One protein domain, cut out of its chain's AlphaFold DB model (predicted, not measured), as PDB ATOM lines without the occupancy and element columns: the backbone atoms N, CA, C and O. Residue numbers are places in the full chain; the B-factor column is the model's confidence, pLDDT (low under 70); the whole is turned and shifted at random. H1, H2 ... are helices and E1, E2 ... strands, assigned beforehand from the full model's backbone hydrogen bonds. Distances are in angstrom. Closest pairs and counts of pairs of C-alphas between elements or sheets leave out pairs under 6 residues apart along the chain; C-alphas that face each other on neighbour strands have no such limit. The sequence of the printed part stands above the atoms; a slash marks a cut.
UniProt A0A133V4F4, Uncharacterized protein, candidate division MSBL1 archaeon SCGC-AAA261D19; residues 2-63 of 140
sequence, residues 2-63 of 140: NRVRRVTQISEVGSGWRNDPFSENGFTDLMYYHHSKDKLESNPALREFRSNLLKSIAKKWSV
ATOM      1  N   ASN A   2     152.003 143.997  92.463       79.94
ATOM      2  CA  ASN A   2     151.832 145.273  93.160       79.94
ATOM      3  C   ASN A   2     152.886 145.399  94.261       79.94
ATOM      4  O   ASN A   2     153.064 144.489  95.070       79.94
ATOM      5  N   ARG A   3     153.609 146.521  94.272       89.69
ATOM      6  CA  ARG A   3     154.624 146.804  95.285       89.69
ATOM      7  C   ARG A   3     153.934 147.097  96.611       89.69
ATOM      8  O   ARG A   3     153.278 148.124  96.764       89.69
ATOM      9  N   VAL A   4     154.124 146.206  97.570       92.00
ATOM     10  CA  VAL A   4     153.589 146.350  98.920       92.00
ATOM     11  C   VAL A   4     154.545 147.204  99.756       92.00
ATOM     12  O   VAL A   4     155.749 146.956  99.779       92.00
ATOM     13  N   ARG A   5     154.020 148.235 100.425       94.12
ATOM     14  CA  ARG A   5     154.787 149.099 101.336       94.12
ATOM     15  C   ARG A   5     154.458 148.736 102.783       94.12
ATOM     16  O   ARG A   5     153.308 148.434 103.105       94.12
ATOM     17  N   ARG A   6     155.475 148.754 103.645       95.56
ATOM     18  CA  ARG A   6     155.367 148.476 105.082       95.56
ATOM     19  C   ARG A   6     156.146 149.528 105.853       95.56
ATOM     20  O   ARG A   6     157.253 149.877 105.454       95.56
ATOM     21  N   VAL A   7     155.571 150.000 106.955       96.69
ATOM     22  CA  VAL A   7     156.340 150.706 107.984       96.69
ATOM     23  C   VAL A   7     157.178 149.652 108.691       96.69
ATOM     24  O   VAL A   7     156.618 148.700 109.228       96.69
ATOM     25  N   THR A   8     158.500 149.783 108.644       96.94
ATOM     26  CA  THR A   8     159.419 148.789 109.213       96.94
ATOM     27  C   THR A   8     159.746 149.056 110.676       96.94
ATOM     28  O   THR A   8     160.047 148.123 111.414       96.94
ATOM     29  N   GLN A   9     159.678 150.316 111.099       97.25
ATOM     30  CA  GLN A   9     160.061 150.753 112.434       97.25
ATOM     31  C   GLN A   9     159.404 152.096 112.753       97.25
ATOM     32  O   GLN A   9     159.198 152.924 111.863       97.25
ATOM     33  N   ILE A  10     159.070 152.300 114.024       96.81
ATOM     34  CA  ILE A  10     158.644 153.586 114.573       96.81
ATOM     35  C   ILE A  10     159.497 153.834 115.807       96.81
ATOM     36  O   ILE A  10     159.402 153.079 116.775       96.81
ATOM     37  N   SER A  11     160.288 154.899 115.779       95.38
ATOM     38  CA  SER A  11     161.189 155.275 116.869       95.38
ATOM     39  C   SER A  11     160.853 156.672 117.359       95.38
ATOM     40  O   SER A  11     160.580 157.567 116.559       95.38
ATOM     41  N   GLU A  12     160.883 156.872 118.674       93.75
ATOM     42  CA  GLU A  12     160.942 158.217 119.230       93.75
ATOM     43  C   GLU A  12     162.385 158.720 119.226       93.75
ATOM     44  O   GLU A  12     163.324 157.968 119.498       93.75
ATOM     45  N   VAL A  13     162.542 160.006 118.922       93.69
ATOM     46  CA  VAL A  13     163.822 160.708 119.021       93.69
ATOM     47  C   VAL A  13     163.873 161.375 120.390       93.69
ATOM     48  O   VAL A  13     163.093 162.284 120.683       93.69
ATOM     49  N   GLY A  14     164.760 160.881 121.244       88.00
ATOM     50  CA  GLY A  14     165.042 161.432 122.559       88.00
ATOM     51  C   GLY A  14     165.897 162.694 122.483       88.00
ATOM     52  O   GLY A  14     166.569 162.972 121.488       88.00
ATOM     53  N   SER A  15     165.880 163.462 123.568       82.75
ATOM     54  CA  SER A  15     166.770 164.600 123.782       82.75
ATOM     55  C   SER A  15     167.898 164.227 124.748       82.75
ATOM     56  O   SER A  15     167.747 163.324 125.567       82.75
ATOM     57  N   GLY A  16     169.028 164.935 124.667       84.31
ATOM     58  CA  GLY A  16     170.137 164.803 125.623       84.31
ATOM     59  C   GLY A  16     171.421 164.193 125.061       84.31
ATOM     60  O   GLY A  16     172.453 164.310 125.716       84.31
ATOM     61  N   TRP A  17     171.382 163.631 123.852       91.44
ATOM     62  CA  TRP A  17     172.587 163.228 123.128       91.44
ATOM     63  C   TRP A  17     173.349 164.452 122.599       91.44
ATOM     64  O   TRP A  17     172.735 165.477 122.284       91.44
ATOM     65  N   ARG A  18     174.683 164.373 122.519       89.94
ATOM     66  CA  ARG A  18     175.540 165.490 122.069       89.94
ATOM     67  C   ARG A  18     176.421 165.165 120.874       89.94
ATOM     68  O   ARG A  18     176.609 166.046 120.041       89.94
ATOM     69  N   ASN A  19     176.967 163.954 120.799       92.25
ATOM     70  CA  ASN A  19     177.929 163.584 119.764       92.25
ATOM     71  C   ASN A  19     177.367 162.490 118.858       92.25
ATOM     72  O   ASN A  19     177.274 162.695 117.651       92.25
ATOM     73  N   ASP A  20     176.964 161.356 119.435       91.81
ATOM     74  CA  ASP A  20     176.396 160.232 118.694       91.81
ATOM     75  C   ASP A  20     175.068 159.773 119.322       91.81
ATOM     76  O   ASP A  20     175.060 159.080 120.342       91.81
ATOM     77  N   PRO A  21     173.921 160.103 118.707       90.25
ATOM     78  CA  PRO A  21     172.619 159.705 119.225       90.25
ATOM     79  C   PRO A  21     172.419 158.190 119.277       90.25
ATOM     80  O   PRO A  21     171.562 157.733 120.027       90.25
ATOM     81  N   PHE A  22     173.155 157.390 118.504       87.00
ATOM     82  CA  PHE A  22     172.973 155.944 118.538       87.00
ATOM     83  C   PHE A  22     173.579 155.337 119.810       87.00
ATOM     84  O   PHE A  22     172.875 154.657 120.557       87.00
ATOM     85  N   SER A  23     174.849 155.632 120.107       89.38
ATOM     86  CA  SER A  23     175.500 155.175 121.345       89.38
ATOM     87  C   SER A  23     174.958 155.852 122.609       89.38
ATOM     88  O   SER A  23     174.972 155.248 123.682       89.38
ATOM     89  N   GLU A  24     174.424 157.069 122.496       89.69
ATOM     90  CA  GLU A  24     173.879 157.838 123.622       89.69
ATOM     91  C   GLU A  24     172.384 157.557 123.901       89.69
ATOM     92  O   GLU A  24     171.759 158.274 124.681       89.69
ATOM     93  N   ASN A  25     171.789 156.513 123.306       86.06
ATOM     94  CA  ASN A  25     170.359 156.171 123.441       86.06
ATOM     95  C   ASN A  25     169.407 157.320 123.050       86.06
ATOM     96  O   ASN A  25     168.327 157.495 123.618       86.06
ATOM     97  N   GLY A  26     169.802 158.106 122.053       90.62
ATOM     98  CA  GLY A  26     169.006 159.175 121.459       90.62
ATOM     99  C   GLY A  26     167.805 158.682 120.653       90.62
ATOM    100  O   GLY A  26     166.943 159.487 120.311       90.62
ATOM    101  N   PHE A  27     167.699 157.379 120.386       93.25
ATOM    102  CA  PHE A  27     166.539 156.767 119.743       93.25
ATOM    103  C   PHE A  27     165.964 155.659 120.616       93.25
ATOM    104  O   PHE A  27     166.693 154.883 121.229       93.25
ATOM    105  N   THR A  28     164.639 155.568 120.666       93.12
ATOM    106  CA  THR A  28     163.943 154.466 121.334       93.12
ATOM    107  C   THR A  28     162.863 153.917 120.417       93.12
ATOM    108  O   THR A  28     161.926 154.620 120.041       93.12
ATOM    109  N   ASP A  29     162.977 152.640 120.066       94.19
ATOM    110  CA  ASP A  29     162.012 151.980 119.193       94.19
ATOM    111  C   ASP A  29     160.707 151.701 119.934       94.19
ATOM    112  O   ASP A  29     160.670 150.997 120.943       94.19
ATOM    113  N   LEU A  30     159.609 152.231 119.406       95.81
ATOM    114  CA  LEU A  30     158.258 152.016 119.916       95.81
ATOM    115  C   LEU A  30     157.602 150.806 119.250       95.81
ATOM    116  O   LEU A  30     156.875 150.055 119.905       95.81
ATOM    117  N   MET A  31     157.850 150.613 117.954       97.06
ATOM    118  CA  MET A  31     157.314 149.501 117.169       97.06
ATOM    119  C   MET A  31     158.309 149.051 116.097       97.06
ATOM    120  O   MET A  31     159.085 149.860 115.589       97.06
ATOM    121  N   TYR A  32     158.244 147.778 115.719       97.00
ATOM    122  CA  TYR A  32     159.062 147.180 114.663       97.00
ATOM    123  C   TYR A  32     158.227 146.212 113.826       97.00
ATOM    124  O   TYR A  32     157.236 145.651 114.292       97.00
ATOM    125  N   TYR A  33     158.607 146.015 112.571       97.62
ATOM    126  CA  TYR A  33     157.927 145.100 111.667       97.62
ATOM    127  C   TYR A  33     158.515 143.694 111.760       97.62
ATOM    128  O   TYR A  33     159.702 143.472 111.529       97.62
ATOM    129  N   HIS A  34     157.663 142.722 112.064       96.88
ATOM    130  CA  HIS A  34     158.020 141.317 112.103       96.88
ATOM    131  C   HIS A  34     157.777 140.673 110.731       96.88
ATOM    132  O   HIS A  34     156.663 140.247 110.419       96.88
ATOM    133  N   HIS A  35     158.843 140.528 109.937       94.19
ATOM    134  CA  HIS A  35     158.789 140.032 108.554       94.19
ATOM    135  C   HIS A  35     157.999 138.730 108.384       94.19
ATOM    136  O   HIS A  35     157.099 138.671 107.552       94.19
ATOM    137  N   SER A  36     158.268 137.711 109.206       95.38
ATOM    138  CA  SER A  36     157.606 136.402 109.081       95.38
ATOM    139  C   SER A  36     156.108 136.421 109.404       95.38
ATOM    140  O   SER A  36     155.400 135.498 109.022       95.38
ATOM    141  N   LYS A  37     155.624 137.434 110.134       96.31
ATOM    142  CA  LYS A  37     154.220 137.546 110.559       96.31
ATOM    143  C   LYS A  37     153.434 138.568 109.742       96.31
ATOM    144  O   LYS A  37     152.233 138.680 109.965       96.31
ATOM    145  N   ASP A  38     154.109 139.321 108.871       95.31
ATOM    146  CA  ASP A  38     153.571 140.492 108.168       95.31
ATOM    147  C   ASP A  38     152.827 141.461 109.112       95.31
ATOM    148  O   ASP A  38     151.684 141.853 108.877       95.31
ATOM    149  N   LYS A  39     153.452 141.791 110.255       96.00
ATOM    150  CA  LYS A  39     152.823 142.577 111.331       96.00
ATOM    151  C   LYS A  39     153.773 143.588 111.950       96.00
ATOM    152  O   LYS A  39     154.937 143.289 112.189       96.00
ATOM    153  N   LEU A  40     153.239 144.763 112.273       96.19
ATOM    154  CA  LEU A  40     153.907 145.742 113.124       96.19
ATOM    155  C   LEU A  40     153.661 145.369 114.596       96.19
ATOM    156  O   LEU A  40     152.518 145.338 115.050       96.19
ATOM    157  N   GLU A  41     154.722 145.059 115.335       96.06
ATOM    158  CA  GLU A  41     154.679 144.673 116.747       96.06
ATOM    159  C   GLU A  41     155.153 145.824 117.643       96.06
ATOM    160  O   GLU A  41     156.065 146.576 117.303       96.06
ATOM    161  N   SER A  42     154.526 145.973 118.812       94.56
ATOM    162  CA  SER A  42     154.921 146.976 119.807       94.56
ATOM    163  C   SER A  42     156.098 146.495 120.652       94.56
ATOM    164  O   SER A  42     156.065 145.385 121.188       94.56
ATOM    165  N   ASN A  43     157.078 147.366 120.865       93.50
ATOM    166  CA  ASN A  43     158.186 147.180 121.801       93.50
ATOM    167  C   ASN A  43     157.716 147.464 123.252       93.50
ATOM    168  O   ASN A  43     156.812 148.290 123.445       93.50
ATOM    169  N   PRO A  44     158.294 146.824 124.292       89.56
ATOM    170  CA  PRO A  44     158.148 147.236 125.693       89.56
ATOM    171  C   PRO A  44     158.160 148.750 125.946       89.56
ATOM    172  O   PRO A  44     157.366 149.220 126.756       89.56
ATOM    173  N   ALA A  45     158.977 149.526 125.221       90.19
ATOM    174  CA  ALA A  45     159.012 150.984 125.362       90.19
ATOM    175  C   ALA A  45     157.627 151.646 125.211       90.19
ATOM    176  O   ALA A  45     157.272 152.544 125.978       90.19
ATOM    177  N   LEU A  46     156.822 151.146 124.270       92.19
ATOM    178  CA  LEU A  46     155.434 151.548 124.064       92.19
ATOM    179  C   LEU A  46     154.477 150.803 125.009       92.19
ATOM    180  O   LEU A  46     153.637 151.425 125.659       92.19
ATOM    181  N   ARG A  47     154.597 149.470 125.104       88.88
ATOM    182  CA  ARG A  47     153.640 148.627 125.850       88.88
ATOM    183  C   ARG A  47     153.602 148.943 127.341       88.88
ATOM    184  O   ARG A  47     152.518 148.933 127.922       88.88
ATOM    185  N   GLU A  48     154.760 149.232 127.921       88.94
ATOM    186  CA  GLU A  48     154.963 149.516 129.344       88.94
ATOM    187  C   GLU A  48     155.091 151.021 129.625       88.94
ATOM    188  O   GLU A  48     155.506 151.415 130.711       88.94
ATOM    189  N   PHE A  49     154.757 151.879 128.651       87.56
ATOM    190  CA  PHE A  49     154.764 153.338 128.804       87.56
ATOM    191  C   PHE A  49     156.128 153.912 129.254       87.56
ATOM    192  O   PHE A  49     156.216 154.889 130.002       87.56
ATOM    193  N   ARG A  50     157.238 153.316 128.800       88.56
ATOM    194  CA  ARG A  50     158.589 153.816 129.115       88.56
ATOM    195  C   ARG A  50     158.995 155.008 128.238       88.56
ATOM    196  O   ARG A  50     159.884 155.749 128.654       88.56
ATOM    197  N   SER A  51     158.299 155.217 127.117       89.94
ATOM    198  CA  SER A  51     158.456 156.344 126.185       89.94
ATOM    199  C   SER A  51     158.478 157.710 126.878       89.94
ATOM    200  O   SER A  51     157.575 158.064 127.647       89.94
ATOM    201  N   ASN A  52     159.497 158.508 126.562       90.00
ATOM    202  CA  ASN A  52     159.616 159.878 127.059       90.00
ATOM    203  C   ASN A  52     158.602 160.805 126.386       90.00
ATOM    204  O   ASN A  52     158.044 161.684 127.047       90.00
ATOM    205  N   LEU A  53     158.297 160.568 125.105       90.94
ATOM    206  CA  LEU A  53     157.263 161.308 124.389       90.94
ATOM    207  C   LEU A  53     155.897 161.126 125.060       90.94
ATOM    208  O   LEU A  53     155.239 162.116 125.381       90.94
ATOM    209  N   LEU A  54     155.492 159.888 125.350       91.69
ATOM    210  CA  LEU A  54     154.203 159.605 125.987       91.69
ATOM    211  C   LEU A  54     154.105 160.205 127.398       91.69
ATOM    212  O   LEU A  54     153.072 160.774 127.759       91.69
ATOM    213  N   LYS A  55     155.195 160.165 128.175       91.94
ATOM    214  CA  LYS A  55     155.281 160.853 129.475       91.94
ATOM    215  C   LYS A  55     155.141 162.371 129.329       91.94
ATOM    216  O   LYS A  55     154.455 163.001 130.133       91.94
ATOM    217  N   SER A  56     155.750 162.966 128.300       92.56
ATOM    218  CA  SER A  56     155.639 164.406 128.036       92.56
ATOM    219  C   SER A  56     154.212 164.821 127.661       92.56
ATOM    220  O   SER A  56     153.743 165.865 128.115       92.56
ATOM    221  N   ILE A  57     153.491 163.977 126.917       94.38
ATOM    222  CA  ILE A  57     152.081 164.188 126.562       94.38
ATOM    223  C   ILE A  57     151.208 164.141 127.817       94.38
ATOM    224  O   ILE A  57     150.420 165.059 128.038       94.38
ATOM    225  N   ALA A  58     151.397 163.130 128.673       94.38
ATOM    226  CA  ALA A  58     150.678 163.024 129.943       94.38
ATOM    227  C   ALA A  58     150.873 164.287 130.800       94.38
ATOM    228  O   ALA A  58     149.901 164.877 131.270       94.38
ATOM    229  N   LYS A  59     152.121 164.768 130.908       94.81
ATOM    230  CA  LYS A  59     152.449 166.020 131.605       94.81
ATOM    231  C   LYS A  59     151.777 167.239 130.964       94.81
ATOM    232  O   LYS A  59     151.220 168.055 131.686       94.81
ATOM    233  N   LYS A  60     151.818 167.373 129.634       95.12
ATOM    234  CA  LYS A  60     151.220 168.506 128.904       95.12
ATOM    235  C   LYS A  60     149.706 168.585 129.098       95.12
ATOM    236  O   LYS A  60     149.157 169.678 129.140       95.12
ATOM    237  N   TRP A  61     149.042 167.439 129.194       92.00
ATOM    238  CA  TRP A  61     147.600 167.359 129.417       92.00
ATOM    239  C   TRP A  61     147.220 167.324 130.899       92.00
ATOM    240  O   TRP A  61     146.036 167.260 131.210       92.00
ATOM    241  N   SER A  62     148.196 167.369 131.812       92.75
ATOM    242  CA  SER A  62     147.975 167.236 133.257       92.75
ATOM    243  C   SER A  62     147.186 165.971 133.627       92.75
ATOM    244  O   SER A  62     146.372 165.977 134.548       92.75
ATOM    245  N   VAL A  63     147.431 164.870 132.910       91.06
ATOM    246  CA  VAL A  63     146.784 163.569 133.131       91.06
ATOM    247  C   VAL A  63     147.797 162.505 133.530       91.06
ATOM    248  O   VAL A  63     149.010 162.659 133.375       91.06
TER     249      VAL A  63
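AT A GLANCE: This is residues 2 to 63 of the 140 residues of an uncharacterized protein of candidate division MSBL1 archaeon SCGC-AAA261D19 (UniProt A0A133V4F4). A narrow sheet of three strands, E1, E2 and E3, joins a leading tail, residues 2 to 8, to a small helical end. The long loop of residues 14 to 26 reaches out from the sheet between E1 and E2; H1 packs on E2, and H2 only grazes the sheet, with residues 56 to 62 sticking out. The printed part has 62 residues, with three named strands followed by two named helices; the sheet order is E1, E2, E3, antiparallel. The class is mixed, with 30 residues, under half, in named elements. The whole is loose, with a radius of gyration of the C-alphas of 14.3 A and spans of 43 by 34 by 20 A.

IN THESE COORDINATES: E1, residues 9 to 13, begins at C-alpha 9 (160.061, 150.753, 112.434) and is 12.5 A long. E2, residues 27 to 34, is 19.2 A long and bends by 64 degrees at residue 30. E3, residues 39 to 42, measures 9.8 A, and H1, residues 44 to 47, 4.7 A. H2, residues 52 to 60, is 12.2 A long and ends at C-alpha 60 (151.220, 168.506, 128.904).

HOW THE PARTS SIT: The strands form a meander, each the antiparallel neighbour of the one before. Hairpin E1 and E2 has an angle of 173 degrees, with N 12 and O 28 at 2.8 A. Hairpin E2 and E3 has 147 degrees, with N 34 and O 39 at 2.8 A. H1 is on the sheet at a height of 6.6 A, only just over E2 with 3 C-alphas; the closest C-alphas of E2 and H1, Leu 30 and Leu 46, are 5.0 A apart. H2 only grazes the sheet with residues 52 to 54; its closest C-alpha pair with E1 is Leu 53 and Glu 12, 7.1 A. H1 and H2 are near each other, with closest C-alphas 8.4 A apart. In H2 every O i to N i+4 pair is within hydrogen-bond range; H1 is too short for such a pair.

THE WHOLE: The two farthest C-alphas, Asn 2 and Ser 62, are 45.9 A apart. The printed part has no cut. The link from E1 to E2 is long, and the other links are tight. No printed residue is under 70 in pLDDT.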